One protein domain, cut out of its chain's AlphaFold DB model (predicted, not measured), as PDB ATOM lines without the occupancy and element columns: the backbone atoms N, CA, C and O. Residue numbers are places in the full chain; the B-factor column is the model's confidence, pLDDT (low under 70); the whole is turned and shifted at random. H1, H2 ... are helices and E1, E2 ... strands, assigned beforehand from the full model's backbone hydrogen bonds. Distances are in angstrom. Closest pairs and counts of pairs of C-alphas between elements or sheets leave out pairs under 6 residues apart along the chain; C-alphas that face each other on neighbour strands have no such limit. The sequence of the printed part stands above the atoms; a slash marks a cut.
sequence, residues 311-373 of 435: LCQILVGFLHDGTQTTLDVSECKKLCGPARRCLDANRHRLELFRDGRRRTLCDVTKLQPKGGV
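This is residues 311 to 373 of the 435 residues of an uncharacterized protein of Saprolegnia diclina (strain VS20) (UniProt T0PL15). A small sheet of three antiparallel strands, order E1, E3, E2, has H1 over one face, and H2 is side by side with H1, grazing the sheet. The 63 printed residues run H1, E1, H2, E2, E3: mixed, compact, radius of gyration of the C-alphas 11.7 A, spans 34 by 25 by 21 A.

E3 is residues 361 to 366, 15.2 A; E2 350 to 354, 13.2 A; E1 326 to 328; H1 311 to 320, 14.2 A, from C-alpha 311 at (165.249, 130.944, 277.717); H2 337 to 345, 12.1 A. E3 ends at C-alpha 366 (167.705, 131.807, 293.953).

E2 and E3 form a hairpin, with N 353 and O 363 2.8 A apart; N 327 and O 364 of E1 and E3 are 2.8 A apart. E1, H2 and E2 make a split strand-helix-strand unit, two strands that run the same way in one sheet with a helix between them along the chain and E3 between them in the sheet, and its crossover is right-handed. H1 is on the sheet, height 9.9 A. H1 and H2 touch, C-alphas of Cys 312 and Ala 339 closest at 6.0 A, the same way at a shallow tilt of 34 degrees, only just short of steep. In both helices every O i to N i+4 pair is within hydrogen-bond range.

The C-alphas farthest apart, Arg 358 and Gly 371, are 34.8 A apart. The printed part has no cut and no long link; pLDDT is under 70 at residues 358 to 359.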
ATOM      1  N   LEU A 311     165.124 130.322 276.396       92.88
ATOM      2  CA  LEU A 311     165.249 130.944 277.717       92.88
ATOM      3  C   LEU A 311     164.388 130.232 278.771       92.88
ATOM      4  O   LEU A 311     164.847 130.048 279.891       92.88
ATOM      5  N   CYS A 312     163.157 129.830 278.435       95.88
ATOM      6  CA  CYS A 312     162.331 129.048 279.357       95.88
ATOM      7  C   CYS A 312     162.965 127.691 279.647       95.88
ATOM      8  O   CYS A 312     162.964 127.272 280.796       95.88
ATOM      9  N   GLN A 313     163.545 127.037 278.640       96.06
ATOM     10  CA  GLN A 313     164.267 125.781 278.821       96.06
ATOM     11  C   GLN A 313     165.457 125.943 279.783       96.06
ATOM     12  O   GLN A 313     165.587 125.160 280.720       96.06
ATOM     13  N   ILE A 314     166.290 126.973 279.587       95.00
ATOM     14  CA  ILE A 314     167.426 127.278 280.472       95.00
ATOM     15  C   ILE A 314     166.933 127.608 281.883       95.00
ATOM     16  O   ILE A 314     167.484 127.101 282.851       95.00
ATOM     17  N   LEU A 315     165.883 128.425 282.010       96.06
ATOM     18  CA  LEU A 315     165.341 128.819 283.308       96.06
ATOM     19  C   LEU A 315     164.731 127.628 284.056       96.06
ATOM     20  O   LEU A 315     164.967 127.499 285.248       96.06
ATOM     21  N   VAL A 316     164.008 126.736 283.375       97.31
ATOM     22  CA  VAL A 316     163.517 125.473 283.955       97.31
ATOM     23  C   VAL A 316     164.690 124.610 284.419       97.31
ATOM     24  O   VAL A 316     164.699 124.169 285.563       97.31
ATOM     25  N   GLY A 317     165.717 124.437 283.579       96.56
ATOM     26  CA  GLY A 317     166.938 123.718 283.955       96.56
ATOM     27  C   GLY A 317     167.607 124.316 285.194       96.56
ATOM     28  O   GLY A 317     167.912 123.592 286.132       96.56
ATOM     29  N   PHE A 318     167.747 125.642 285.241       96.75
ATOM     30  CA  PHE A 318     168.267 126.353 286.403       96.75
ATOM     31  C   PHE A 318     167.405 126.134 287.645       96.75
ATOM     32  O   PHE A 318     167.959 125.870 288.700       96.75
ATOM     33  N   LEU A 319     166.073 126.211 287.559       96.31
ATOM     34  CA  LEU A 319     165.183 126.009 288.711       96.31
ATOM     35  C   LEU A 319     165.306 124.599 289.302       96.31
ATOM     36  O   LEU A 319     165.321 124.470 290.526       96.31
ATOM     37  N   HIS A 320     165.474 123.583 288.456       95.50
ATOM     38  CA  HIS A 320     165.684 122.192 288.872       95.50
ATOM     39  C   HIS A 320     167.127 121.894 289.327       95.50
ATOM     40  O   HIS A 320     167.356 120.934 290.057       95.50
ATOM     41  N   ASP A 321     168.113 122.706 288.932       93.88
ATOM     42  CA  ASP A 321     169.520 122.496 289.287       93.88
ATOM     43  C   ASP A 321     169.841 123.009 290.702       93.88
ATOM     44  O   ASP A 321     170.062 124.203 290.920       93.88
ATOM     45  N   GLY A 322     169.920 122.102 291.677       91.88
ATOM     46  CA  GLY A 322     170.299 122.421 293.060       91.88
ATOM     47  C   GLY A 322     171.747 122.898 293.247       91.88
ATOM     48  O   GLY A 322     172.099 123.358 294.331       91.88
ATOM     49  N   THR A 323     172.594 122.818 292.215       92.69
ATOM     50  CA  THR A 323     174.020 123.182 292.286       92.69
ATOM     51  C   THR A 323     174.298 124.649 291.952       92.69
ATOM     52  O   THR A 323     175.393 125.147 292.218       92.69
ATOM     53  N   GLN A 324     173.312 125.368 291.408       92.44
ATOM     54  CA  GLN A 324     173.452 126.767 291.005       92.44
ATOM     55  C   GLN A 324     172.510 127.680 291.785       92.44
ATOM     56  O   GLN A 324     171.299 127.456 291.859       92.44
ATOM     57  N   THR A 325     173.072 128.765 292.315       93.69
ATOM     58  CA  THR A 325     172.326 129.851 292.968       93.69
ATOM     59  C   THR A 325     172.030 130.999 292.020       93.69
ATOM     60  O   THR A 325     171.088 131.742 292.266       93.69
ATOM     61  N   THR A 326     172.801 131.148 290.941       94.44
ATOM     62  CA  THR A 326     172.716 132.286 290.023       94.44
ATOM     63  C   THR A 326     172.800 131.817 288.577       94.44
ATOM     64  O   THR A 326     173.625 130.970 288.249       94.44
ATOM     65  N   LEU A 327     171.954 132.389 287.725       95.44
ATOM     66  CA  LEU A 327     171.923 132.177 286.284       95.44
ATOM     67  C   LEU A 327     172.196 133.497 285.569       95.44
ATOM     68  O   LEU A 327     171.392 134.425 285.682       95.44
ATOM     69  N   ASP A 328     173.271 133.539 284.784       92.88
ATOM     70  CA  ASP A 328     173.561 134.649 283.875       92.88
ATOM     71  C   ASP A 328     172.578 134.620 282.692       92.88
ATOM     72  O   ASP A 328     172.467 133.639 281.950       92.88
ATOM     73  N   VAL A 329     171.837 135.711 282.528       90.44
ATOM     74  CA  VAL A 329     170.893 135.955 281.431       90.44
ATOM     75  C   VAL A 329     171.259 137.217 280.643       90.44
ATOM     76  O   VAL A 329     170.414 137.777 279.941       90.44
ATOM     77  N   SER A 330     172.511 137.670 280.728       83.94
ATOM     78  CA  SER A 330     173.017 138.892 280.091       83.94
ATOM     79  C   SER A 330     172.928 138.881 278.566       83.94
ATOM     80  O   SER A 330     172.710 139.925 277.943       83.94
ATOM     81  N   GLU A 331     172.996 137.701 277.950       82.50
ATOM     82  CA  GLU A 331     172.794 137.528 276.508       82.50
ATOM     83  C   GLU A 331     171.322 137.726 276.089       82.50
ATOM     84  O   GLU A 331     171.013 137.998 274.922       82.50
ATOM     85  N   CYS A 332     170.382 137.665 277.040       80.00
ATOM     86  CA  CYS A 332     168.958 137.832 276.785       80.00
ATOM     87  C   CYS A 332     168.543 139.307 276.845       80.00
ATOM     88  O   CYS A 332     168.294 139.883 277.905       80.00
ATOM     89  N   LYS A 333     168.336 139.919 275.670       76.62
ATOM     90  CA  LYS A 333     167.865 141.315 275.560       76.62
ATOM     91  C   LYS A 333     166.525 141.568 276.274       76.62
ATOM     92  O   LYS A 333     166.296 142.681 276.744       76.62
ATOM     93  N   LYS A 334     165.617 140.578 276.308       84.50
ATOM     94  CA  LYS A 334     164.298 140.642 276.974       84.50
ATOM     95  C   LYS A 334     163.854 139.247 277.432       84.50
ATOM     96  O   LYS A 334     164.015 138.290 276.680       84.50
ATOM     97  N   LEU A 335     163.222 139.146 278.607       89.06
ATOM     98  CA  LEU A 335     162.506 137.926 279.011       89.06
ATOM     99  C   LEU A 335     161.252 137.745 278.153       89.06
ATOM    100  O   LEU A 335     160.553 138.719 277.859       89.06
ATOM    101  N   CYS A 336     160.922 136.500 277.818       93.75
ATOM    102  CA  CYS A 336     159.610 136.180 277.266       93.75
ATOM    103  C   CYS A 336     158.512 136.383 278.327       93.75
ATOM    104  O   CYS A 336     158.770 136.395 279.536       93.75
ATOM    105  N   GLY A 337     157.263 136.541 277.878       94.94
ATOM    106  CA  GLY A 337     156.113 136.743 278.765       94.94
ATOM    107  C   GLY A 337     155.963 135.658 279.846       94.94
ATOM    108  O   GLY A 337     155.793 136.019 281.011       94.94
ATOM    109  N   PRO A 338     156.050 134.355 279.506       96.44
ATOM    110  CA  PRO A 338     155.992 133.272 280.490       96.44
ATOM    111  C   PRO A 338     157.101 133.335 281.545       96.44
ATOM    112  O   PRO A 338     156.784 133.364 282.732       96.44
ATOM    113  N   ALA A 339     158.372 133.451 281.139       94.38
ATOM    114  CA  ALA A 339     159.494 133.559 282.076       94.38
ATOM    115  C   ALA A 339     159.340 134.782 282.988       94.38
ATOM    116  O   ALA A 339     159.541 134.697 284.197       94.38
ATOM    117  N   ARG A 340     158.899 135.918 282.432       94.56
ATOM    118  CA  ARG A 340     158.659 137.127 283.219       94.56
ATOM    119  C   ARG A 340     157.590 136.919 284.290       94.56
ATOM    120  O   ARG A 340     157.824 137.278 285.440       94.56
ATOM    121  N   ARG A 341     156.444 136.334 283.924       95.81
ATOM    122  CA  ARG A 341     155.362 136.024 284.873       95.81
ATOM    123  C   ARG A 341     155.813 135.032 285.940       95.81
ATOM    124  O   ARG A 341     155.465 135.220 287.098       95.81
ATOM    125  N   CYS A 342     156.604 134.030 285.565       96.25
ATOM    126  CA  CYS A 342     157.183 133.060 286.489       96.25
ATOM    127  C   CYS A 342     158.064 133.740 287.550       96.25
ATOM    128  O   CYS A 342     157.849 133.537 288.743       96.25
ATOM    129  N   LEU A 343     159.004 134.595 287.133       94.94
ATOM    130  CA  LEU A 343     159.860 135.346 288.059       94.94
ATOM    131  C   LEU A 343     159.048 136.321 288.921       94.94
ATOM    132  O   LEU A 343     159.263 136.407 290.125       94.94
ATOM    133  N   ASP A 344     158.087 137.030 288.322       95.00
ATOM    134  CA  ASP A 344     157.243 137.987 289.041       95.00
ATOM    135  C   ASP A 344     156.338 137.299 290.087       95.00
ATOM    136  O   ASP A 344     156.166 137.837 291.181       95.00
ATOM    137  N   ALA A 345     155.818 136.099 289.801       96.69
ATOM    138  CA  ALA A 345     155.029 135.299 290.746       96.69
ATOM    139  C   ALA A 345     155.873 134.731 291.904       96.69
ATOM    140  O   ALA A 345     155.360 134.516 293.000       96.69
ATOM    141  N   ASN A 346     157.177 134.539 291.686       96.19
ATOM    142  CA  ASN A 346     158.086 133.897 292.636       96.19
ATOM    143  C   ASN A 346     159.132 134.854 293.230       96.19
ATOM    144  O   ASN A 346     160.173 134.409 293.701       96.19
ATOM    145  N   ARG A 347     158.854 136.166 293.293       94.38
ATOM    146  CA  ARG A 347     159.787 137.192 293.826       94.38
ATOM    147  C   ARG A 347     160.263 136.978 295.265       94.38
ATOM    148  O   ARG A 347     161.240 137.580 295.687       94.38
ATOM    149  N   HIS A 348     159.553 136.161 296.034       92.88
ATOM    150  CA  HIS A 348     159.932 135.806 297.402       92.88
ATOM    151  C   HIS A 348     161.027 134.721 297.456       92.88
ATOM    152  O   HIS A 348     161.588 134.484 298.521       92.88
ATOM    153  N   ARG A 349     161.312 134.064 296.323       94.19
ATOM    154  CA  ARG A 349     162.297 132.978 296.157       94.19
ATOM    155  C   ARG A 349     163.282 133.220 295.017       94.19
ATOM    156  O   ARG A 349     164.314 132.564 294.970       94.19
ATOM    157  N   LEU A 350     162.971 134.128 294.099       95.50
ATOM    158  CA  LEU A 350     163.792 134.465 292.943       95.50
ATOM    159  C   LEU A 350     163.988 135.974 292.875       95.50
ATOM    160  O   LEU A 350     163.026 136.738 292.945       95.50
ATOM    161  N   GLU A 351     165.228 136.392 292.670       94.31
ATOM    162  CA  GLU A 351     165.596 137.783 292.451       94.31
ATOM    163  C   GLU A 351     166.116 137.969 291.026       94.31
ATOM    164  O   GLU A 351     166.857 137.142 290.506       94.31
ATOM    165  N   LEU A 352     165.686 139.049 290.371       92.19
ATOM    166  CA  LEU A 352     166.125 139.408 289.026       92.19
ATOM    167  C   LEU A 352     166.980 140.671 289.107       92.19
ATOM    168  O   LEU A 352     166.440 141.769 289.275       92.19
ATOM    169  N   PHE A 353     168.288 140.518 288.927       89.31
ATOM    170  CA  PHE A 353     169.226 141.629 288.923       89.31
ATOM    171  C   PHE A 353     169.263 142.321 287.553       89.31
ATOM    172  O   PHE A 353     169.231 141.690 286.489       89.31
ATOM    173  N   ARG A 354     169.318 143.657 287.567       82.25
ATOM    174  CA  ARG A 354     169.425 144.489 286.363       82.25
ATOM    175  C   ARG A 354     170.657 145.367 286.461       82.25
ATOM    176  O   ARG A 354     170.758 146.159 287.395       82.25
ATOM    177  N   ASP A 355     171.524 145.314 285.456       77.38
ATOM    178  CA  ASP A 355     172.614 146.281 285.355       77.38
ATOM    179  C   ASP A 355     172.049 147.651 284.960       77.38
ATOM    180  O   ASP A 355     171.594 147.884 283.832       77.38
ATOM    181  N   GLY A 356     172.087 148.579 285.917       70.69
ATOM    182  CA  GLY A 356     171.642 149.958 285.739       70.69
ATOM    183  C   GLY A 356     172.401 150.713 284.642       70.69
ATOM    184  O   GLY A 356     171.841 151.646 284.065       70.69
ATOM    185  N   ARG A 357     173.633 150.304 284.300       73.56
ATOM    186  CA  ARG A 357     174.447 150.945 283.253       73.56
ATOM    187  C   ARG A 357     174.039 150.506 281.852       73.56
ATOM    188  O   ARG A 357     174.023 151.330 280.941       73.56
ATOM    189  N   ARG A 358     173.699 149.228 281.668       64.81
ATOM    190  CA  ARG A 358     173.367 148.655 280.350       64.81
ATOM    191  C   ARG A 358     171.868 148.521 280.089       64.81
ATOM    192  O   ARG A 358     171.478 148.263 278.954       64.81
ATOM    193  N   ARG A 359     171.014 148.718 281.108       67.69
ATOM    194  CA  ARG A 359     169.560 148.438 281.070       67.69
ATOM    195  C   ARG A 359     169.234 147.007 280.609       67.69
ATOM    196  O   ARG A 359     168.099 146.732 280.218       67.69
ATOM    197  N   THR A 360     170.214 146.109 280.653       73.88
ATOM    198  CA  THR A 360     170.067 144.691 280.347       73.88
ATOM    199  C   THR A 360     169.786 143.925 281.630       73.88
ATOM    200  O   THR A 360     170.119 144.358 282.736       73.88
ATOM    201  N   LEU A 361     169.110 142.796 281.474       73.44
ATOM    202  CA  LEU A 361     169.002 141.808 282.535       73.44
ATOM    203  C   LEU A 361     170.381 141.199 282.720       73.44
ATOM    204  O   LEU A 361     171.081 141.027 281.727       73.44
ATOM    205  N   CYS A 362     170.772 140.939 283.956       77.06
ATOM    206  CA  CYS A 362     172.076 140.355 284.233       77.06
ATOM    207  C   CYS A 362     171.887 138.962 284.764       77.06
ATOM    208  O   CYS A 362     172.213 138.022 284.059       77.06
ATOM    209  N   ASP A 363     171.234 138.835 285.913       92.31
ATOM    210  CA  ASP A 363     171.236 137.571 286.626       92.31
ATOM    211  C   ASP A 363     169.864 137.256 287.217       92.31
ATOM    212  O   ASP A 363     169.109 138.151 287.611       92.31
ATOM    213  N   VAL A 364     169.545 135.967 287.280       94.62
ATOM    214  CA  VAL A 364     168.465 135.429 288.107       94.62
ATOM    215  C   VAL A 364     169.099 134.678 289.269       94.62
ATOM    216  O   VAL A 364     169.841 133.727 289.044       94.62
ATOM    217  N   THR A 365     168.783 135.064 290.501       95.38
ATOM    218  CA  THR A 365     169.339 134.457 291.715       95.38
ATOM    219  C   THR A 365     168.247 133.746 292.511       95.38
ATOM    220  O   THR A 365     167.157 134.284 292.710       95.38
ATOM    221  N   LYS A 366     168.533 132.534 292.988       95.88
ATOM    222  CA  LYS A 366     167.705 131.807 293.953       95.88
ATOM    223  C   LYS A 366     167.961 132.356 295.346       95.88
ATOM    224  O   LYS A 366     169.074 132.290 295.862       95.88
ATOM    225  N   LEU A 367     166.913 132.876 295.962       93.31
ATOM    226  CA  LEU A 367     166.967 133.365 297.327       93.31
ATOM    227  C   LEU A 367     166.978 132.186 298.297       93.31
ATOM    228  O   LEU A 367     166.224 131.224 298.142       93.31
ATOM    229  N   GLN A 368     167.830 132.291 299.313       86.50
ATOM    230  CA  GLN A 368     167.950 131.290 300.362       86.50
ATOM    231  C   GLN A 368     166.599 131.105 301.085       86.50
ATOM    232  O   GLN A 368     166.035 132.087 301.587       86.50
ATOM    233  N   PRO A 369     166.079 129.869 301.201       80.19
ATOM    234  CA  PRO A 369     164.918 129.588 302.038       80.19
ATOM    235  C   PRO A 369     165.197 129.980 303.495       80.19
ATOM    236  O   PRO A 369     166.305 129.799 304.000       80.19
ATOM    237  N   LYS A 370     164.198 130.499 304.218       82.81
ATOM    238  CA  LYS A 370     164.375 130.827 305.645       82.81
ATOM    239  C   LYS A 370     164.759 129.569 306.431       82.81
ATOM    240  O   LYS A 370     163.976 128.629 306.491       82.81
ATOM    241  N   GLY A 371     165.944 129.582 307.047       83.81
ATOM    242  CA  GLY A 371     166.489 128.438 307.788       83.81
ATOM    243  C   GLY A 371     167.144 127.354 306.919       83.81
ATOM    244  O   GLY A 371     167.587 126.355 307.475       83.81
ATOM    245  N   GLY A 372     167.217 127.550 305.598       86.56
ATOM    246  CA  GLY A 372     167.880 126.639 304.662       86.56
ATOM    247  C   GLY A 372     169.391 126.853 304.567       86.56
ATOM    248  O   GLY A 372     169.962 127.742 305.208       86.56
ATOM    249  N   VAL A 373     170.043 126.045 303.737       89.69
ATOM    250  CA  VAL A 373     171.494 126.097 303.486       89.69
ATOM    251  C   VAL A 373     171.906 127.430 302.845       89.69
ATOM    252  O   VAL A 373     171.281 127.887 301.897       89.69
TER     253      VAL A 373